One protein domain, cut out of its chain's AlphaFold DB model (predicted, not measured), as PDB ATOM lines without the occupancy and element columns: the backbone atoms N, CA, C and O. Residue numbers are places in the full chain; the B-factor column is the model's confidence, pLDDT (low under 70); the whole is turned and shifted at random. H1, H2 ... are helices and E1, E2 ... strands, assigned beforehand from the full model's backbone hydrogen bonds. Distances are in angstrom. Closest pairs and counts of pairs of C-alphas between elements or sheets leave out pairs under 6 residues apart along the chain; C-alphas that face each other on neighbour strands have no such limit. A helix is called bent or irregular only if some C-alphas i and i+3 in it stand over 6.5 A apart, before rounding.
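What this domain is: This is residues 50 to 58, 71 to 121 and 131 to 225 of the 307 residues of the protein "Protein spaetzle" of Penaeus penicillatus (UniProt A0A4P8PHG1). A long, bent hairpin of two strands, E5 and E6, runs most of the length of the model, and two shorter strand pairs, E1 with E4 and the hairpin E2 and E3, pack on it. H1 and H2 sit by the turn where E5 passes into E6, H3 follows near E5, and H4 lies farther along, with its residues 114 to 117 beside the pair E1 and E4, while residues 171 to 187 make a long loop at the other end of the hairpin. The printed part has 155 residues, with four named helices and then six named strands along the chain, H1 H2 H3 H4 E1 E2 E3 E4 E5 E6. The class is mixed, helices and strands, and the strands form three antiparallel sheets of two, E1 - E4, E2 - E3 and E5 - E6. The whole is loose, with a radius of gyration of the C-alphas of 18.6 A, and elongated, spanning 63 by 38 by 22 A.

Where its parts are: The printed part begins at Thr 50, before any named element. H1 is residues 81 to 92, 16.2 A long, and begins at C-alpha 81, at (108.767, 153.407, 96.231). H2 is residues 98 to 101, H3 is residues 103 to 109 and H4 is residues 111 to 117. H4 is only just irregular: C-alphas 112 and 115 are 6.6 A apart. E1 is residues 135 to 140, 14.8 A long, followed by E2, residues 144 to 146, and E3, residues 152 to 154. E4 is residues 165 to 170, 16.0 A long. E5 is residues 188 to 203, 43.3 A long, and bends by 65 degrees at residue 200. E6 is residues 208 to 224, 42.6 A long; it bends by 67 degrees at residue 221 and ends at C-alpha 224, at (125.474, 169.803, 56.529).

How they stand to each other: The hairpin E5 and E6 is antiparallel, at 175 degrees between directions, with N 190 and O 222 at 2.8 A and N 202 and O 209 at 2.8 A, within hydrogen-bond range. E4 and E6 have 14 pairs of C-alphas within 8 A, the closest those of Glu 168 and Cys 218 at 5.0 A. E4 is the antiparallel neighbour of E1, at 151 degrees, with N 138 and O 167 at 2.8 A. The hairpin E2 and E3 is antiparallel at 145 degrees, with N 153 and O 145 at 2.9 A. The closest C-alphas of E2 and E6 are those of Lys 146 and Val 213, 5.5 A apart, and those of E3 and E5 are Phe 154 and Val 203, 5.6 A apart. Residues 53 to 54 make a short antiparallel pairing with residues 152 to 153 of E3. The closest C-alphas of H1 and E5 are those of Val 87 and Val 203, at 6.9 A, and those of H2 and E6 are Val 99 and Gln 209, at 6.8 A. H2 and H3 are close but not clearly touching, with the C-alphas of Val 100 and Lys 106 at 7.1 A. H3 and E5 are near each other, with 8 pairs of C-alphas within 10 A. H3 and H4 are close but not clearly touching, about perpendicular at 73 degrees, with the C-alphas of Glu 107 and Met 113 at 7.9 A. The closest C-alphas of H4 and E4 are those of Arg 117 and Arg 166, 6.2 A apart. H1 and H2 are apart, as are, among others, H1 and H3. Every O i to N i+4 pair is within hydrogen-bond range in H1; H3 has 2 of 3, H4 has 1 of 3 beside 3 of 4 O i to N i+3 pairs, and H2 is too short for an O i to N i+4 pair.

The domain as a whole: The two C-alphas farthest apart are those of Asp 93 and Ser 185, at 63.1 A. Residues 59 to 70 are not printed, with C-alphas 58 and 71 11.4 A apart across that cut; residues 122 to 130 are not printed either, with C-alphas 121 and 131 13.0 A apart. The link from H4 to E1 runs across this second cut. Of the links printed whole, E4 to E5 is long, with 17 residues, and E3 to E4 is short. The mean pLDDT of the printed part is 87.4, and residues 106 to 121 are under 70.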
ATOM      1  N   THR A  50      98.031 155.991  83.182       78.00
ATOM      2  CA  THR A  50      98.493 157.376  82.995       78.00
ATOM      3  C   THR A  50      99.657 157.777  83.900       78.00
ATOM      4  O   THR A  50     100.304 158.780  83.634       78.00
ATOM      5  N   GLU A  51      99.922 157.036  84.977       82.44
ATOM      6  CA  GLU A  51     101.081 157.272  85.853       82.44
ATOM      7  C   GLU A  51     102.315 156.505  85.355       82.44
ATOM      8  O   GLU A  51     103.450 156.921  85.566       82.44
ATOM      9  N   LEU A  52     102.089 155.387  84.660       88.31
ATOM     10  CA  LEU A  52     103.139 154.513  84.133       88.31
ATOM     11  C   LEU A  52     103.622 154.916  82.734       88.31
ATOM     12  O   LEU A  52     104.673 154.452  82.285       88.31
ATOM     13  N   ARG A  53     102.854 155.767  82.046       91.50
ATOM     14  CA  ARG A  53     103.142 156.275  80.704       91.50
ATOM     15  C   ARG A  53     102.924 157.777  80.635       91.50
ATOM     16  O   ARG A  53     101.887 158.254  81.084       91.50
ATOM     17  N   SER A  54     103.839 158.510  80.009       86.31
ATOM     18  CA  SER A  54     103.652 159.944  79.762       86.31
ATOM     19  C   SER A  54     104.095 160.359  78.362       86.31
ATOM     20  O   SER A  54     105.197 160.051  77.921       86.31
ATOM     21  N   SER A  55     103.249 161.092  77.641       81.94
ATOM     22  CA  SER A  55     103.654 161.795  76.414       81.94
ATOM     23  C   SER A  55     104.119 163.220  76.723       81.94
ATOM     24  O   SER A  55     105.086 163.707  76.144       81.94
ATOM     25  N   THR A  56     103.432 163.887  77.654       79.69
ATOM     26  CA  THR A  56     103.686 165.266  78.084       79.69
ATOM     27  C   THR A  56     103.188 165.473  79.521       79.69
ATOM     28  O   THR A  56     102.054 165.080  79.802       79.69
ATOM     29  N   PRO A  57     103.946 166.144  80.402       81.00
ATOM     30  CA  PRO A  57     105.327 166.581  80.193       81.00
ATOM     31  C   PRO A  57     106.287 165.381  80.052       81.00
ATOM     32  O   PRO A  57     105.960 164.281  80.508       81.00
ATOM     33  N   PRO A  58     107.442 165.562  79.383       84.62
ATOM     34  CA  PRO A  58     108.493 164.558  79.417       84.62
ATOM     35  C   PRO A  58     108.996 164.373  80.863       84.62
ATOM     36  O   PRO A  58     108.771 165.233  81.721       84.62
ATOM     37  N   SER A  71     117.018 160.459  74.557       90.50
ATOM     38  CA  SER A  71     117.889 159.538  75.284       90.50
ATOM     39  C   SER A  71     117.182 158.894  76.490       90.50
ATOM     40  O   SER A  71     116.384 159.534  77.178       90.50
ATOM     41  N   PRO A  72     117.465 157.612  76.790       94.12
ATOM     42  CA  PRO A  72     116.849 156.928  77.918       94.12
ATOM     43  C   PRO A  72     117.385 157.448  79.256       94.12
ATOM     44  O   PRO A  72     118.569 157.772  79.405       94.12
ATOM     45  N   CYS A  73     116.531 157.430  80.274       93.50
ATOM     46  CA  CYS A  73     116.892 157.838  81.621       93.50
ATOM     47  C   CYS A  73     117.469 156.664  82.399       93.50
ATOM     48  O   CYS A  73     116.808 155.645  82.599       93.50
ATOM     49  N   LEU A  74     118.711 156.813  82.860       92.31
ATOM     50  CA  LEU A  74     119.380 155.812  83.703       92.31
ATOM     51  C   LEU A  74     118.971 155.933  85.173       92.31
ATOM     52  O   LEU A  74     118.995 154.960  85.918       92.31
ATOM     53  N   GLN A  75     118.585 157.139  85.580       89.31
ATOM     54  CA  GLN A  75     118.032 157.456  86.887       89.31
ATOM     55  C   GLN A  75     116.793 158.315  86.673       89.31
ATOM     56  O   GLN A  75     116.773 159.151  85.766       89.31
ATOM     57  N   ASP A  76     115.782 158.098  87.502       88.56
ATOM     58  CA  ASP A  76     114.531 158.835  87.446       88.56
ATOM     59  C   ASP A  76     113.948 158.953  88.857       88.56
ATOM     60  O   ASP A  76     113.849 157.951  89.565       88.56
ATOM     61  N   GLU A  77     113.591 160.169  89.265       87.00
ATOM     62  CA  GLU A  77     112.960 160.439  90.564       87.00
ATOM     63  C   GLU A  77     111.569 159.805  90.657       87.00
ATOM     64  O   GLU A  77     111.139 159.400  91.737       87.00
ATOM     65  N   ASP A  78     110.889 159.661  89.517       88.31
ATOM     66  CA  ASP A  78     109.576 159.029  89.439       88.31
ATOM     67  C   ASP A  78     109.666 157.502  89.593       88.31
ATOM     68  O   ASP A  78     108.646 156.840  89.793       88.31
ATOM     69  N   TYR A  79     110.879 156.928  89.564       89.50
ATOM     70  CA  TYR A  79     111.133 155.542  89.969       89.50
ATOM     71  C   TYR A  79     111.126 155.413  91.506       89.50
ATOM     72  O   TYR A  79     112.098 155.004  92.149       89.50
ATOM     73  N   ASN A  80     110.017 155.830  92.108       90.50
ATOM     74  CA  ASN A  80     109.820 155.939  93.548       90.50
ATOM     75  C   ASN A  80     109.358 154.612  94.180       90.50
ATOM     76  O   ASN A  80     109.202 153.592  93.508       90.50
ATOM     77  N   ASP A  81     109.134 154.620  95.494       90.50
ATOM     78  CA  ASP A  81     108.767 153.407  96.231       90.50
ATOM     79  C   ASP A  81     107.381 152.865  95.857       90.50
ATOM     80  O   ASP A  81     107.197 151.651  95.851       90.50
ATOM     81  N   ASN A  82     106.441 153.723  95.444       90.25
ATOM     82  CA  ASN A  82     105.133 153.277  94.954       90.25
ATOM     83  C   ASN A  82     105.284 152.450  93.671       90.25
ATOM     84  O   ASN A  82     104.698 151.372  93.553       90.25
ATOM     85  N   LEU A  83     106.113 152.919  92.729       91.50
ATOM     86  CA  LEU A  83     106.407 152.167  91.513       91.50
ATOM     87  C   LEU A  83     107.126 150.856  91.834       91.50
ATOM     88  O   LEU A  83     106.776 149.824  91.266       91.50
ATOM     89  N   LYS A  84     108.105 150.869  92.748       92.25
ATOM     90  CA  LYS A  84     108.809 149.643  93.162       92.25
ATOM     91  C   LYS A  84     107.841 148.612  93.736       92.25
ATOM     92  O   LYS A  84     107.861 147.468  93.302       92.25
ATOM     93  N   GLN A  85     106.944 149.025  94.630       91.44
ATOM     94  CA  GLN A  85     105.931 148.138  95.204       91.44
ATOM     95  C   GLN A  85     104.960 147.604  94.140       91.44
ATOM     96  O   GLN A  85     104.586 146.433  94.178       91.44
ATOM     97  N   HIS A  86     104.577 148.433  93.162       91.38
ATOM     98  CA  HIS A  86     103.766 147.994  92.020       91.38
ATOM     99  C   HIS A  86     104.501 146.952  91.166       91.38
ATOM    100  O   HIS A  86     103.926 145.930  90.799       91.38
ATOM    101  N   VAL A  87     105.787 147.172  90.885       92.50
ATOM    102  CA  VAL A  87     106.634 146.207  90.171       92.50
ATOM    103  C   VAL A  87     106.741 144.896  90.945       92.50
ATOM    104  O   VAL A  87     106.581 143.831  90.351       92.50
ATOM    105  N   GLU A  88     106.957 144.954  92.256       91.69
ATOM    106  CA  GLU A  88     107.077 143.766  93.102       91.69
ATOM    107  C   GLU A  88     105.764 142.974  93.172       91.69
ATOM    108  O   GLU A  88     105.770 141.746  93.057       91.69
ATOM    109  N   LEU A  89     104.622 143.666  93.217       90.06
ATOM    110  CA  LEU A  89     103.304 143.046  93.090       90.06
ATOM    111  C   LEU A  89     103.164 142.296  91.758       90.06
ATOM    112  O   LEU A  89     102.778 141.126  91.756       90.06
ATOM    113  N   LEU A  90     103.519 142.927  90.634       90.56
ATOM    114  CA  LEU A  90     103.475 142.278  89.318       90.56
ATOM    115  C   LEU A  90     104.443 141.091  89.230       90.56
ATOM    116  O   LEU A  90     104.135 140.079  88.607       90.56
ATOM    117  N   LEU A  91     105.613 141.182  89.859       89.94
ATOM    118  CA  LEU A  91     106.575 140.084  89.895       89.94
ATOM    119  C   LEU A  91     106.134 138.938  90.813       89.94
ATOM    120  O   LEU A  91     106.561 137.805  90.587       89.94
ATOM    121  N   SER A  92     105.273 139.184  91.800       88.06
ATOM    122  CA  SER A  92     104.780 138.141  92.709       88.06
ATOM    123  C   SER A  92     103.783 137.176  92.051       88.06
ATOM    124  O   SER A  92     103.733 136.005  92.431       88.06
ATOM    125  N   ASP A  93     103.036 137.624  91.034       86.75
ATOM    126  CA  ASP A  93     102.019 136.819  90.353       86.75
ATOM    127  C   ASP A  93     102.591 136.135  89.083       86.75
ATOM    128  O   ASP A  93     102.941 136.799  88.099       86.75
ATOM    129  N   PRO A  94     102.674 134.788  89.051       81.75
ATOM    130  CA  PRO A  94     103.180 134.042  87.898       81.75
ATOM    131  C   PRO A  94     102.392 134.257  86.599       81.75
ATOM    132  O   PRO A  94     102.934 134.063  85.510       81.75
ATOM    133  N   SER A  95     101.110 134.615  86.694       79.44
ATOM    134  CA  SER A  95     100.238 134.799  85.532       79.44
ATOM    135  C   SER A  95     100.529 136.100  84.779       79.44
ATOM    136  O   SER A  95     100.331 136.160  83.564       79.44
ATOM    137  N   VAL A  96     101.064 137.115  85.468       80.38
ATOM    138  CA  VAL A  96     101.361 138.439  84.889       80.38
ATOM    139  C   VAL A  96     102.854 138.662  84.616       80.38
ATOM    140  O   VAL A  96     103.199 139.539  83.820       80.38
ATOM    141  N   ASN A  97     103.737 137.856  85.219       82.81
ATOM    142  CA  ASN A  97     105.189 137.895  84.991       82.81
ATOM    143  C   ASN A  97     105.705 136.809  84.030       82.81
ATOM    144  O   ASN A  97     106.916 136.697  83.846       82.81
ATOM    145  N   ALA A  98     104.826 136.007  83.415       82.38
ATOM    146  CA  ALA A  98     105.224 134.858  82.594       82.38
ATOM    147  C   ALA A  98     106.258 135.218  81.509       82.38
ATOM    148  O   ALA A  98     107.176 134.443  81.250       82.38
ATOM    149  N   VAL A  99     106.167 136.428  80.939       84.25
ATOM    150  CA  VAL A  99     107.119 136.937  79.939       84.25
ATOM    151  C   VAL A  99     108.541 137.121  80.481       84.25
ATOM    152  O   VAL A  99     109.502 136.957  79.739       84.25
ATOM    153  N   VAL A 100     108.702 137.410  81.776       83.62
ATOM    154  CA  VAL A 100     110.018 137.527  82.430       83.62
ATOM    155  C   VAL A 100     110.737 136.175  82.429       83.62
ATOM    156  O   VAL A 100     111.961 136.113  82.366       83.62
ATOM    157  N   ARG A 101     109.974 135.076  82.476       78.88
ATOM    158  CA  ARG A 101     110.495 133.701  82.478       78.88
ATOM    159  C   ARG A 101     110.662 133.121  81.076       78.88
ATOM    160  O   ARG A 101     111.167 132.004  80.948       78.88
ATOM    161  N   ASP A 102     110.223 133.838  80.047       82.88
ATOM    162  CA  ASP A 102     110.325 133.391  78.665       82.88
ATOM    163  C   ASP A 102     111.811 133.236  78.279       82.88
ATOM    164  O   ASP A 102     112.596 134.166  78.498       82.88
ATOM    165  N   PRO A 103     112.228 132.088  77.713       73.62
ATOM    166  CA  PRO A 103     113.613 131.856  77.304       73.62
ATOM    167  C   PRO A 103     114.187 132.945  76.387       73.62
ATOM    168  O   PRO A 103     115.362 133.283  76.522       73.62
ATOM    169  N   LEU A 104     113.362 133.538  75.515       74.56
ATOM    170  CA  LEU A 104     113.760 134.628  74.623       74.56
ATOM    171  C   LEU A 104     114.190 135.874  75.409       74.56
ATOM    172  O   LEU A 104     115.155 136.542  75.049       74.56
ATOM    173  N   PHE A 105     113.485 136.187  76.499       74.12
ATOM    174  CA  PHE A 105     113.829 137.310  77.373       74.12
ATOM    175  C   PHE A 105     114.893 136.935  78.397       74.12
ATOM    176  O   PHE A 105     115.663 137.797  78.812       74.12
ATOM    177  N   LYS A 106     115.024 135.653  78.739       68.12
ATOM    178  CA  LYS A 106     116.099 135.156  79.597       68.12
ATOM    179  C   LYS A 106     117.482 135.418  78.990       68.12
ATOM    180  O   LYS A 106     118.392 135.813  79.707       68.12
ATOM    181  N   GLU A 107     117.640 135.312  77.670       62.78
ATOM    182  CA  GLU A 107     118.882 135.721  76.985       62.78
ATOM    183  C   GLU A 107     119.168 137.231  77.107       62.78
ATOM    184  O   GLU A 107     120.324 137.661  77.140       62.78
ATOM    185  N   ILE A 108     118.124 138.055  77.217       62.38
ATOM    186  CA  ILE A 108     118.243 139.506  77.416       62.38
ATOM    187  C   ILE A 108     118.583 139.838  78.881       62.38
ATOM    188  O   ILE A 108     119.362 140.767  79.109       62.38
ATOM    189  N   LEU A 109     118.047 139.063  79.827       66.69
ATOM    190  CA  LEU A 109     118.109 139.259  81.283       66.69
ATOM    191  C   LEU A 109     119.306 138.586  81.981       66.69
ATOM    192  O   LEU A 109     119.565 138.866  83.146       66.69
ATOM    193  N   ASN A 110     120.018 137.669  81.319       58.88
ATOM    194  CA  ASN A 110     121.086 136.905  81.968       58.88
ATOM    195  C   ASN A 110     122.409 137.681  82.085       58.88
ATOM    196  O   ASN A 110     123.013 138.090  81.088       58.88
ATOM    197  N   ASP A 111     122.908 137.730  83.317       54.59
ATOM    198  CA  ASP A 111     124.151 138.384  83.736       54.59
ATOM    199  C   ASP A 111     125.428 137.675  83.222       54.59
ATOM    200  O   ASP A 111     126.452 138.303  82.959       54.59
ATOM    201  N   GLU A 112     125.373 136.363  82.948       54.62
ATOM    202  CA  GLU A 112     126.512 135.616  82.371       54.62
ATOM    203  C   GLU A 112     126.924 136.133  80.979       54.62
ATOM    204  O   GLU A 112     128.083 136.008  80.574       54.62
ATOM    205  N   MET A 113     126.006 136.793  80.262       56.22
ATOM    206  CA  MET A 113     126.291 137.403  78.964       56.22
ATOM    207  C   MET A 113     126.879 138.819  79.075       56.22
ATOM    208  O   MET A 113     127.255 139.392  78.049       56.22
ATOM    209  N   LEU A 114     127.042 139.378  80.284       60.88
ATOM    210  CA  LEU A 114     127.759 140.642  80.479       60.88
ATOM    211  C   LEU A 114     129.173 140.570  79.915       60.88
ATOM    212  O   LEU A 114     129.594 141.482  79.216       60.88
ATOM    213  N   THR A 115     129.872 139.454  80.134       60.09
ATOM    214  CA  THR A 115     131.234 139.256  79.618       60.09
ATOM    215  C   THR A 115     131.313 139.263  78.095       60.09
ATOM    216  O   THR A 115     132.327 139.679  77.550       60.09
ATOM    217  N   PHE A 116     130.271 138.831  77.378       62.53
ATOM    218  CA  PHE A 116     130.210 138.958  75.917       62.53
ATOM    219  C   PHE A 116     129.786 140.362  75.486       62.53
ATOM    220  O   PHE A 116     130.310 140.882  74.503       62.53
ATOM    221  N   ARG A 117     128.883 141.001  76.236       63.22
ATOM    222  CA  ARG A 117     128.424 142.373  75.979       63.22
ATOM    223  C   ARG A 117     129.499 143.421  76.252       63.22
ATOM    224  O   ARG A 117     129.437 144.483  75.644       63.22
ATOM    225  N   THR A 118     130.493 143.125  77.084       63.12
ATOM    226  CA  THR A 118     131.648 143.996  77.348       63.12
ATOM    227  C   THR A 118     132.844 143.725  76.438       63.12
ATOM    228  O   THR A 118     133.792 144.508  76.451       63.12
ATOM    229  N   ARG A 119     132.832 142.660  75.617       69.69
ATOM    230  CA  ARG A 119     133.920 142.427  74.651       69.69
ATOM    231  C   ARG A 119     133.954 143.562  73.637       69.69
ATOM    232  O   ARG A 119     132.927 143.780  73.002       69.69
ATOM    233  N   PRO A 120     135.094 144.229  73.421       64.69
ATOM    234  CA  PRO A 120     135.186 145.265  72.401       64.69
ATOM    235  C   PRO A 120     134.831 144.676  71.032       64.69
ATOM    236  O   PRO A 120     135.400 143.662  70.609       64.69
ATOM    237  N   VAL A 121     133.858 145.285  70.355       68.81
ATOM    238  CA  VAL A 121     133.525 144.944  68.972       68.81
ATOM    239  C   VAL A 121     134.598 145.584  68.109       68.81
ATOM    240  O   VAL A 121     134.728 146.800  68.050       68.81
ATOM    241  N   PRO A 131     137.516 155.774  63.561       89.56
ATOM    242  CA  PRO A 131     136.218 156.365  63.275       89.56
ATOM    243  C   PRO A 131     136.326 157.892  63.186       89.56
ATOM    244  O   PRO A 131     136.956 158.534  64.019       89.56
ATOM    245  N   VAL A 132     135.647 158.487  62.204       93.88
ATOM    246  CA  VAL A 132     135.605 159.953  62.008       93.88
ATOM    247  C   VAL A 132     134.712 160.682  63.023       93.88
ATOM    248  O   VAL A 132     134.710 161.907  63.098       93.88
ATOM    249  N   CYS A 133     133.907 159.943  63.786       95.12
ATOM    250  CA  CYS A 133     133.156 160.448  64.930       95.12
ATOM    251  C   CYS A 133     133.508 159.584  66.131       95.12
ATOM    252  O   CYS A 133     133.413 158.360  66.050       95.12
ATOM    253  N   GLN A 134     133.900 160.212  67.233       93.50
ATOM    254  CA  GLN A 134     134.279 159.480  68.429       93.50
ATOM    255  C   GLN A 134     133.024 159.018  69.164       93.50
ATOM    256  O   GLN A 134     132.068 159.777  69.366       93.50
ATOM    257  N   SER A 135     133.027 157.757  69.570       93.25
ATOM    258  CA  SER A 135     131.927 157.151  70.299       93.25
ATOM    259  C   SER A 135     132.432 156.239  71.408       93.25
ATOM    260  O   SER A 135     133.561 155.748  71.376       93.25
ATOM    261  N   GLU A 136     131.592 156.059  72.419       91.50
ATOM    262  CA  GLU A 136     131.862 155.219  73.576       91.50
ATOM    263  C   GLU A 136     130.825 154.101  73.650       91.50
ATOM    264  O   GLU A 136     129.614 154.345  73.707       91.50
ATOM    265  N   GLU A 137     131.303 152.861  73.678       89.25
ATOM    266  CA  GLU A 137     130.465 151.703  73.947       89.25
ATOM    267  C   GLU A 137     130.327 151.497  75.454       89.25
ATOM    268  O   GLU A 137     131.306 151.269  76.162       89.25
ATOM    269  N   THR A 138     129.094 151.538  75.951       87.94
ATOM    270  CA  THR A 138     128.796 151.408  77.380       87.94
ATOM    271  C   THR A 138     127.641 150.451  77.611       87.94
ATOM    272  O   THR A 138     126.780 150.245  76.754       87.94
ATOM    273  N   LEU A 139     127.616 149.844  78.792       89.38
ATOM    274  CA  LEU A 139     126.482 149.064  79.259       89.38
ATOM    275  C   LEU A 139     125.575 149.970  80.101       89.38
ATOM    276  O   LEU A 139     126.054 150.651  81.007       89.38
ATOM    277  N   ILE A 140     124.276 149.981  79.813       91.69
ATOM    278  CA  ILE A 140     123.287 150.786  80.534       91.69
ATOM    279  C   ILE A 140     122.133 149.937  81.067       91.69
ATOM    280  O   ILE A 140     121.794 148.902  80.498       91.69
ATOM    281  N   PHE A 141     121.496 150.436  82.126       92.69
ATOM    282  CA  PHE A 141     120.314 149.851  82.763       92.69
ATOM    283  C   PHE A 141     119.218 150.924  82.834       92.69
ATOM    284  O   PHE A 141     119.057 151.591  83.858       92.69
ATOM    285  N   PRO A 142     118.526 151.199  81.716       94.06
ATOM    286  CA  PRO A 142     117.588 152.313  81.640       94.06
ATOM    287  C   PRO A 142     116.387 152.083  82.566       94.06
ATOM    288  O   PRO A 142     115.829 150.991  82.604       94.06
ATOM    289  N   LYS A 143     115.969 153.109  83.303       94.12
ATOM    290  CA  LYS A 143     114.750 153.105  84.132       94.12
ATOM    291  C   LYS A 143     113.546 153.631  83.364       94.12
ATOM    292  O   LYS A 143     112.424 153.182  83.589       94.12
ATOM    293  N   ARG A 144     113.783 154.542  82.419       94.00
ATOM    294  CA  ARG A 144     112.756 155.098  81.542       94.00
ATOM    295  C   ARG A 144     113.278 155.234  80.122       94.00
ATOM    296  O   ARG A 144     114.446 155.564  79.920       94.00
ATOM    297  N   ALA A 145     112.421 154.986  79.143       95.50
ATOM    298  CA  ALA A 145     112.755 155.158  77.738       95.50
ATOM    299  C   ALA A 145     111.518 155.542  76.928       95.50
ATOM    300  O   ALA A 145     110.384 155.318  77.360       95.50
ATOM    301  N   LYS A 146     111.744 156.120  75.750       95.62
ATOM    302  CA  LYS A 146     110.680 156.503  74.824       95.62
ATOM    303  C   LYS A 146     110.270 155.301  73.975       95.62
ATOM    304  O   LYS A 146     111.119 154.671  73.349       95.62
ATOM    305  N   SER A 147     108.990 154.965  73.959       95.81
ATOM    306  CA  SER A 147     108.432 153.875  73.161       95.81
ATOM    307  C   SER A 147     108.332 154.247  71.676       95.81
ATOM    308  O   SER A 147     108.420 155.418  71.288       95.81
ATOM    309  N   ALA A 148     108.057 153.257  70.825       94.06
ATOM    310  CA  ALA A 148     107.671 153.489  69.431       94.06
ATOM    311  C   ALA A 148     106.397 154.351  69.280       94.06
ATOM    312  O   ALA A 148     106.245 155.047  68.277       94.06
ATOM    313  N   SER A 149     105.513 154.376  70.291       93.44
ATOM    314  CA  SER A 149     104.350 155.281  70.351       93.44
ATOM    315  C   SER A 149     104.700 156.715  70.777       93.44
ATOM    316  O   SER A 149     103.803 157.542  70.910       93.44
ATOM    317  N   SER A 150     105.988 157.040  70.950       92.12
ATOM    318  CA  SER A 150     106.467 158.332  71.467       92.12
ATOM    319  C   SER A 150     106.004 158.648  72.895       92.12
ATOM    320  O   SER A 150     105.938 159.815  73.279       92.12
ATOM    321  N   GLU A 151     105.724 157.618  73.691       94.38
ATOM    322  CA  GLU A 151     105.389 157.735  75.110       94.38
ATOM    323  C   GLU A 151     106.576 157.294  75.965       94.38
ATOM    324  O   GLU A 151     107.278 156.337  75.648       94.38
ATOM    325  N   TRP A 152     106.800 157.963  77.082       94.75
ATOM    326  CA  TRP A 152     107.783 157.548  78.062       94.75
ATOM    327  C   TRP A 152     107.228 156.429  78.922       94.75
ATOM    328  O   TRP A 152     106.223 156.610  79.605       94.75
ATOM    329  N   VAL A 153     107.915 155.294  78.924       95.56
ATOM    330  CA  VAL A 153     107.517 154.089  79.654       95.56
ATOM    331  C   VAL A 153     108.599 153.695  80.651       95.56
ATOM    332  O   VAL A 153     109.793 153.914  80.412       95.56
ATOM    333  N   PHE A 154     108.193 153.100  81.771       95.50
ATOM    334  CA  PHE A 154     109.133 152.518  82.724       95.50
ATOM    335  C   PHE A 154     109.654 151.178  82.212       95.50
ATOM    336  O   PHE A 154     108.883 150.254  81.939       95.50
ATOM    337  N   VAL A 155     110.974 151.071  82.107       94.75
ATOM    338  CA  VAL A 155     111.660 149.826  81.760       94.75
ATOM    339  C   VAL A 155     111.856 149.014  83.040       94.75
ATOM    340  O   VAL A 155     112.275 149.546  84.068       94.75
ATOM    341  N   LEU A 156     111.546 147.718  82.982       93.44
ATOM    342  CA  LEU A 156     111.686 146.800  84.108       93.44
ATOM    343  C   LEU A 156     113.171 146.541  84.398       93.44
ATOM    344  O   LEU A 156     113.798 145.684  83.784       93.44
ATOM    345  N   ASN A 157     113.722 147.307  85.329       91.56
ATOM    346  CA  ASN A 157     115.064 147.139  85.871       91.56
ATOM    347  C   ASN A 157     114.947 147.219  87.393       91.56
ATOM    348  O   ASN A 157     115.066 148.304  87.965       91.56
ATOM    349  N   HIS A 158     114.625 146.109  88.051       88.75
ATOM    350  CA  HIS A 158     114.301 146.063  89.476       88.75
ATOM    351  C   HIS A 158     114.900 144.828  90.144       88.75
ATOM    352  O   HIS A 158     114.529 143.713  89.790       88.75
ATOM    353  N   GLU A 159     115.771 145.056  91.131       84.81
ATOM    354  CA  GLU A 159     116.399 144.035  91.979       84.81
ATOM    355  C   GLU A 159     116.863 142.799  91.197       84.81
ATOM    356  O   GLU A 159     117.900 142.829  90.550       84.81
ATOM    357  N   ASN A 160     116.074 141.724  91.226       79.31
ATOM    358  CA  ASN A 160     116.401 140.428  90.634       79.31
ATOM    359  C   ASN A 160     116.124 140.346  89.121       79.31
ATOM    360  O   ASN A 160     116.279 139.281  88.522       79.31
ATOM    361  N   VAL A 161     115.661 141.436  88.507       85.94
ATOM    362  CA  VAL A 161     115.364 141.533  87.076       85.94
ATOM    363  C   VAL A 161     116.085 142.748  86.508       85.94
ATOM    364  O   VAL A 161     115.584 143.873  86.584       85.94
ATOM    365  N   GLU A 162     117.248 142.511  85.906       86.56
ATOM    366  CA  GLU A 162     118.041 143.540  85.239       86.56
ATOM    367  C   GLU A 162     118.198 143.241  83.743       86.56
ATOM    368  O   GLU A 162     118.657 142.193  83.303       86.56
ATOM    369  N   GLN A 163     117.790 144.208  82.935       88.50
ATOM    370  CA  GLN A 163     117.958 144.296  81.500       88.50
ATOM    371  C   GLN A 163     119.111 145.247  81.196       88.50
ATOM    372  O   GLN A 163     118.912 146.430  80.889       88.50
ATOM    373  N   ALA A 164     120.327 144.714  81.260       86.75
ATOM    374  CA  ALA A 164     121.486 145.402  80.726       86.75
ATOM    375  C   ALA A 164     121.322 145.606  79.212       86.75
ATOM    376  O   ALA A 164     120.816 144.731  78.507       86.75
ATOM    377  N   LEU A 165     121.804 146.718  78.671       87.69
ATOM    378  CA  LEU A 165     121.880 146.932  77.230       87.69
ATOM    379  C   LEU A 165     123.218 147.571  76.883       87.69
ATOM    380  O   LEU A 165     123.578 148.605  77.438       87.69
ATOM    381  N   ARG A 166     123.949 146.969  75.943       87.94
ATOM    382  CA  ARG A 166     125.119 147.617  75.352       87.94
ATOM    383  C   ARG A 166     124.645 148.649  74.338       87.94
ATOM    384  O   ARG A 166     123.887 148.314  73.425       87.94
ATOM    385  N   VAL A 167     125.116 149.874  74.495       91.44
ATOM    386  CA  VAL A 167     124.824 151.004  73.620       91.44
ATOM    387  C   VAL A 167     126.113 151.692  73.208       91.44
ATOM    388  O   VAL A 167     127.125 151.582  73.893       91.44
ATOM    389  N   GLU A 168     126.058 152.430  72.110       91.88
ATOM    390  CA  GLU A 168     127.160 153.263  71.644       91.88
ATOM    391  C   GLU A 168     126.689 154.718  71.603       91.88
ATOM    392  O   GLU A 168     125.706 155.049  70.923       91.88
ATOM    393  N   LYS A 169     127.366 155.574  72.370       92.44
ATOM    394  CA  LYS A 169     127.034 156.992  72.514       92.44
ATOM    395  C   LYS A 169     128.083 157.860  71.832       92.44
ATOM    396  O   LYS A 169     129.273 157.599  71.974       92.44
ATOM    397  N   CYS A 170     127.662 158.902  71.125       93.44
ATOM    398  CA  CYS A 170     128.571 159.933  70.634       93.44
ATOM    399  C   CYS A 170     129.284 160.613  71.813       93.44
ATOM    400  O   CYS A 170     128.628 161.069  72.747       93.44
ATOM    401  N   ILE A 171     130.611 160.744  71.738       92.81
ATOM    402  CA  ILE A 171     131.392 161.536  72.705       92.81
ATOM    403  C   ILE A 171     131.267 163.028  72.372       92.81
ATOM    404  O   ILE A 171     131.124 163.871  73.255       92.81
ATOM    405  N   ASN A 172     131.290 163.356  71.081       89.31
ATOM    406  CA  ASN A 172     131.304 164.716  70.551       89.31
ATOM    407  C   ASN A 172     130.120 164.972  69.600       89.31
ATOM    408  O   ASN A 172     130.291 165.358  68.441       89.31
ATOM    409  N   GLU A 173     128.895 164.761  70.084       91.44
ATOM    410  CA  GLU A 173     127.695 165.078  69.307       91.44
ATOM    411  C   GLU A 173     127.630 166.571  68.937       91.44
ATOM    412  O   GLU A 173     127.886 167.460  69.747       91.44
ATOM    413  N   GLY A 174     127.293 166.861  67.679       91.81
ATOM    414  CA  GLY A 174     127.223 168.221  67.149       91.81
ATOM    415  C   GLY A 174     128.564 168.793  66.669       91.81
ATOM    416  O   GLY A 174     128.550 169.798  65.949       91.81
ATOM    417  N   ALA A 175     129.695 168.155  66.989       93.00
ATOM    418  CA  ALA A 175     131.012 168.539  66.485       93.00
ATOM    419  C   ALA A 175     131.195 168.164  65.005       93.00
ATOM    420  O   ALA A 175     130.487 167.304  64.479       93.00
ATOM    421  N   ALA A 176     132.143 168.813  64.322       94.12
ATOM    422  CA  ALA A 176     132.555 168.413  62.976       94.12
ATOM    423  C   ALA A 176     133.259 167.048  63.015       94.12
ATOM    424  O   ALA A 176     133.912 166.721  64.004       94.12
ATOM    425  N   CYS A 177     133.128 166.263  61.945       95.38
ATOM    426  CA  CYS A 177     133.779 164.957  61.880       95.38
ATOM    427  C   CYS A 177     135.289 165.115  61.673       95.38
ATOM    428  O   CYS A 177     135.732 166.009  60.947       95.38
ATOM    429  N   GLU A 178     136.054 164.231  62.300       93.75
ATOM    430  CA  GLU A 178     137.509 164.237  62.327       93.75
ATOM    431  C   GLU A 178     138.057 163.482  61.110       93.75
ATOM    432  O   GLU A 178     137.819 162.288  60.941       93.75
ATOM    433  N   PHE A 179     138.762 164.196  60.236       91.31
ATOM    434  CA  PHE A 179     139.423 163.640  59.057       91.31
ATOM    435  C   PHE A 179     140.921 163.922  59.143       91.31
ATOM    436  O   PHE A 179     141.318 165.006  59.566       91.31
ATOM    437  N   GLU A 180     141.749 162.984  58.678       88.12
ATOM    438  CA  GLU A 180     143.207 163.171  58.614       88.12
ATOM    439  C   GLU A 180     143.602 164.352  57.718       88.12
ATOM    440  O   GLU A 180     144.561 165.070  57.999       88.12
ATOM    441  N   THR A 181     142.847 164.566  56.636       89.50
ATOM    442  CA  THR A 181     143.022 165.709  55.738       89.50
ATOM    443  C   THR A 181     141.853 166.681  55.889       89.50
ATOM    444  O   THR A 181     140.695 166.251  55.888       89.50
ATOM    445  N   PRO A 182     142.118 167.996  56.011       88.12
ATOM    446  CA  PRO A 182     141.057 168.989  56.058       88.12
ATOM    447  C   PRO A 182     140.172 168.907  54.814       88.12
ATOM    448  O   PRO A 182     140.661 168.925  53.683       88.12
ATOM    449  N   LEU A 183     138.858 168.839  55.026       89.31
ATOM    450  CA  LEU A 183     137.893 168.897  53.934       89.31
ATOM    451  C   LEU A 183     137.867 170.300  53.292       89.31
ATOM    452  O   LEU A 183     138.151 171.290  53.974       89.31
ATOM    453  N   PRO A 184     137.477 170.409  52.005       91.69
ATOM    454  CA  PRO A 184     137.205 171.692  51.359       91.69
ATOM    455  C   PRO A 184     136.238 172.558  52.172       91.69
ATOM    456  O   PRO A 184     135.315 172.044  52.807       91.69
ATOM    457  N   SER A 185     136.423 173.879  52.123       85.12
ATOM    458  CA  SER A 185     135.715 174.837  52.988       85.12
ATOM    459  C   SER A 185     134.190 174.846  52.803       85.12
ATOM    460  O   SER A 185     133.432 175.233  53.698       85.12
ATOM    461  N   GLU A 186     133.733 174.370  51.648       88.62
ATOM    462  CA  GLU A 186     132.335 174.260  51.250       88.62
ATOM    463  C   GLU A 186     131.652 173.032  51.879       88.62
ATOM    464  O   GLU A 186     130.424 172.985  51.976       88.62
ATOM    465  N   ILE A 187     132.426 172.036  52.330       90.25
ATOM    466  CA  ILE A 187     131.913 170.808  52.939       90.25
ATOM    467  C   ILE A 187     131.932 170.955  54.456       90.25
ATOM    468  O   ILE A 187     132.962 170.855  55.116       90.25
ATOM    469  N   ARG A 188     130.745 171.127  55.033       92.69
ATOM    470  CA  ARG A 188     130.555 171.100  56.484       92.69
ATOM    471  C   ARG A 188     130.053 169.736  56.909       92.69
ATOM    472  O   ARG A 188     129.154 169.187  56.273       92.69
ATOM    473  N   THR A 189     130.580 169.211  58.005       95.00
ATOM    474  CA  THR A 189     130.164 167.923  58.563       95.00
ATOM    475  C   THR A 189     129.703 168.061  60.012       95.00
ATOM    476  O   THR A 189     129.904 169.102  60.642       95.00
ATOM    477  N   VAL A 190     128.995 167.052  60.517       95.06
ATOM    478  CA  VAL A 190     128.518 166.989  61.899       95.06
ATOM    479  C   VAL A 190     128.313 165.550  62.359       95.06
ATOM    480  O   VAL A 190     127.651 164.775  61.671       95.06
ATOM    481  N   CYS A 191     128.829 165.211  63.535       95.75
ATOM    482  CA  CYS A 191     128.540 163.957  64.220       95.75
ATOM    483  C   CYS A 191     127.159 164.021  64.884       95.75
ATOM    484  O   CYS A 191     126.834 165.002  65.558       95.75
ATOM    485  N   ARG A 192     126.328 162.995  64.681       94.19
ATOM    486  CA  ARG A 192     124.982 162.885  65.268       94.19
ATOM    487  C   ARG A 192     124.748 161.498  65.840       94.19
ATOM    488  O   ARG A 192     125.132 160.503  65.213       94.19
ATOM    489  N   GLN A 193     124.062 161.446  66.977       94.81
ATOM    490  CA  GLN A 193     123.629 160.197  67.579       94.81
ATOM    491  C   GLN A 193     122.534 159.563  66.719       94.81
ATOM    492  O   GLN A 193     121.544 160.200  66.357       94.81
ATOM    493  N   LYS A 194     122.697 158.280  66.392       94.31
ATOM    494  CA  LYS A 194     121.595 157.454  65.900       94.31
ATOM    495  C   LYS A 194     120.993 156.644  67.034       94.31
ATOM    496  O   LYS A 194     121.691 156.191  67.944       94.31
ATOM    497  N   TYR A 195     119.695 156.422  66.905       94.56
ATOM    498  CA  TYR A 195     118.916 155.594  67.798       94.56
ATOM    499  C   TYR A 195     118.288 154.430  67.043       94.56
ATOM    500  O   TYR A 195     118.020 154.508  65.841       94.56
ATOM    501  N   VAL A 196     118.032 153.353  67.773       94.69
ATOM    502  CA  VAL A 196     117.357 152.159  67.283       94.69
ATOM    503  C   VAL A 196     116.333 151.707  68.311       94.69
ATOM    504  O   VAL A 196     116.548 151.845  69.517       94.69
ATOM    505  N   TYR A 197     115.227 151.141  67.842       95.06
ATOM    506  CA  TYR A 197     114.288 150.475  68.725       95.06
ATOM    507  C   TYR A 197     114.864 149.142  69.200       95.06
ATOM    508  O   TYR A 197     115.330 148.313  68.415       95.06
ATOM    509  N   ARG A 198     114.856 148.949  70.515       92.75
ATOM    510  CA  ARG A 198     115.224 147.700  71.178       92.75
ATOM    511  C   ARG A 198     114.025 147.199  71.957       92.75
ATOM    512  O   ARG A 198     113.325 147.972  72.604       92.75
ATOM    513  N   ARG A 199     113.798 145.892  71.903       91.81
ATOM    514  CA  ARG A 199     112.722 145.248  72.649       91.81
ATOM    515  C   ARG A 199     113.157 145.056  74.100       91.81
ATOM    516  O   ARG A 199     114.148 144.373  74.343       91.81
ATOM    517  N   MET A 200     112.425 145.645  75.039       91.88
ATOM    518  CA  MET A 200     112.657 145.526  76.482       91.88
ATOM    519  C   MET A 200     111.342 145.246  77.210       91.88
ATOM    520  O   MET A 200     110.266 145.545  76.700       91.88
ATOM    521  N   LEU A 201     111.415 144.662  78.401       93.69
ATOM    522  CA  LEU A 201     110.269 144.500  79.289       93.69
ATOM    523  C   LEU A 201     109.955 145.834  79.967       93.69
ATOM    524  O   LEU A 201     110.851 146.470  80.525       93.69
ATOM    525  N   THR A 202     108.690 146.235  79.927       94.44
ATOM    526  CA  THR A 202     108.176 147.473  80.517       94.44
ATOM    527  C   THR A 202     107.085 147.181  81.544       94.44
ATOM    528  O   THR A 202     106.464 146.109  81.550       94.44
ATOM    529  N   VAL A 203     106.885 148.135  82.453       94.19
ATOM    530  CA  VAL A 203     105.916 148.042  83.551       94.19
ATOM    531  C   VAL A 203     104.566 148.588  83.082       94.19
ATOM    532  O   VAL A 203     104.425 149.780  82.816       94.19
ATOM    533  N   GLY A 204     103.568 147.711  82.962       91.75
ATOM    534  CA  GLY A 204     102.182 148.079  82.674       91.75
ATOM    535  C   GLY A 204     101.321 148.188  83.934       91.75
ATOM    536  O   GLY A 204     101.745 147.850  85.039       91.75
ATOM    537  N   SER A 205     100.074 148.631  83.772       90.19
ATOM    538  CA  SER A 205      99.132 148.789  84.892       90.19
ATOM    539  C   SER A 205      98.742 147.463  85.546       90.19
ATOM    540  O   SER A 205      98.453 147.425  86.733       90.19
ATOM    541  N   ASN A 206      98.722 146.369  84.785       88.50
ATOM    542  CA  ASN A 206      98.298 145.053  85.268       88.50
ATOM    543  C   ASN A 206      99.240 143.908  84.885       88.50
ATOM    544  O   ASN A 206      99.001 142.773  85.287       88.50
ATOM    545  N   LYS A 207     100.265 144.169  84.073       90.81
ATOM    546  CA  LYS A 207     101.195 143.143  83.603       90.81
ATOM    547  C   LYS A 207     102.533 143.733  83.203       90.81
ATOM    548  O   LYS A 207     102.622 144.903  82.828       90.81
ATOM    549  N   ILE A 208     103.546 142.879  83.208       91.81
ATOM    550  CA  ILE A 208     104.821 143.144  82.546       91.81
ATOM    551  C   ILE A 208     104.669 142.718  81.089       91.81
ATOM    552  O   ILE A 208     104.119 141.656  80.795       91.81
ATOM    553  N   GLN A 209     105.127 143.548  80.160       91.81
ATOM    554  CA  GLN A 209     104.992 143.262  78.734       91.81
ATOM    555  C   GLN A 209     106.220 143.726  77.953       91.81
ATOM    556  O   GLN A 209     106.902 144.654  78.380       91.81
ATOM    557  N   PRO A 210     106.527 143.093  76.814       92.25
ATOM    558  CA  PRO A 210     107.625 143.525  75.979       92.25
ATOM    559  C   PRO A 210     107.192 144.683  75.079       92.25
ATOM    560  O   PRO A 210     106.119 144.642  74.476       92.25
ATOM    561  N   GLU A 211     108.058 145.673  74.931       93.44
ATOM    562  CA  GLU A 211     107.805 146.880  74.153       93.44
ATOM    563  C   GLU A 211     109.080 147.357  73.457       93.44
ATOM    564  O   GLU A 211     110.194 147.123  73.926       93.44
ATOM    565  N   GLU A 212     108.915 148.000  72.304       94.44
ATOM    566  CA  GLU A 212     110.013 148.618  71.571       94.44
ATOM    567  C   GLU A 212     110.293 150.017  72.114       94.44
ATOM    568  O   GLU A 212     109.437 150.904  72.058       94.44
ATOM    569  N   VAL A 213     111.508 150.205  72.622       95.50
ATOM    570  CA  VAL A 213     111.979 151.451  73.224       95.50
ATOM    571  C   VAL A 213     113.232 151.956  72.525       95.50
ATOM    572  O   VAL A 213     114.064 151.181  72.050       95.50
ATOM    573  N   LEU A 214     113.354 153.271  72.431       95.31
ATOM    574  CA  LEU A 214     114.410 153.949  71.701       95.31
ATOM    575  C   LEU A 214     115.719 153.939  72.502       95.31
ATOM    576  O   LEU A 214     115.742 154.304  73.677       95.31
ATOM    577  N   MET A 215     116.806 153.495  71.867       95.06
ATOM    578  CA  MET A 215     118.113 153.308  72.503       95.06
ATOM    579  C   MET A 215     119.253 153.791  71.599       95.06
ATOM    580  O   MET A 215     119.182 153.588  70.384       95.06
ATOM    581  N   PRO A 216     120.314 154.405  72.156       94.62
ATOM    582  CA  PRO A 216     121.445 154.878  71.364       94.62
ATOM    583  C   PRO A 216     122.199 153.704  70.723       94.62
ATOM    584  O   PRO A 216     122.431 152.681  71.370       94.62
ATOM    585  N   SER A 217     122.549 153.830  69.438       93.25
ATOM    586  CA  SER A 217     123.116 152.724  68.655       93.25
ATOM    587  C   SER A 217     124.491 152.974  68.054       93.25
ATOM    588  O   SER A 217     125.257 152.024  67.994       93.25
ATOM    589  N   CYS A 218     124.761 154.170  67.524       92.75
ATOM    590  CA  CYS A 218     126.049 154.530  66.923       92.75
ATOM    591  C   CYS A 218     126.155 156.038  66.670       92.75
ATOM    592  O   CYS A 218     125.134 156.733  66.581       92.75
ATOM    593  N   CYS A 219     127.385 156.526  66.496       94.31
ATOM    594  CA  CYS A 219     127.652 157.905  66.094       94.31
ATOM    595  C   CYS A 219     127.940 158.004  64.590       94.31
ATOM    596  O   CYS A 219     128.833 157.336  64.073       94.31
ATOM    597  N   VAL A 220     127.185 158.836  63.864       95.19
ATOM    598  CA  VAL A 220     127.296 158.932  62.397       95.19
ATOM    599  C   VAL A 220     127.679 160.339  61.964       95.19
ATOM    600  O   VAL A 220     127.093 161.324  62.412       95.19
ATOM    601  N   CYS A 221     128.636 160.420  61.040       95.44
ATOM    602  CA  CYS A 221     129.010 161.658  60.375       95.44
ATOM    603  C   CYS A 221     128.011 162.012  59.265       95.44
ATOM    604  O   CYS A 221     127.794 161.236  58.334       95.44
ATOM    605  N   TYR A 222     127.445 163.213  59.330       94.88
ATOM    606  CA  TYR A 222     126.578 163.779  58.301       94.88
ATOM    607  C   TYR A 222     127.236 164.980  57.640       94.88
ATOM    608  O   TYR A 222     127.941 165.747  58.289       94.88
ATOM    609  N   ARG A 223     126.939 165.211  56.359       93.94
ATOM    610  CA  ARG A 223     127.227 166.488  55.696       93.94
ATOM    611  C   ARG A 223     126.105 167.480  56.008       93.94
ATOM    612  O   ARG A 223     124.935 167.148  55.836       93.94
ATOM    613  N   LYS A 224     126.438 168.703  56.420       89.88
ATOM    614  CA  LYS A 224     125.474 169.803  56.529       89.88
ATOM    615  C   LYS A 224     125.231 170.370  55.134       89.88
ATOM    616  O   LYS A 224     126.160 170.858  54.495       89.88
ATOM    617  N   THR A 225     123.994 170.323  54.659       83.69
ATOM    618  CA  THR A 225     123.599 171.095  53.476       83.69
ATOM    619  C   THR A 225     123.438 172.549  53.912       83.69
ATOM    620  O   THR A 225     122.782 172.819  54.915       83.69
TER     621      THR A 225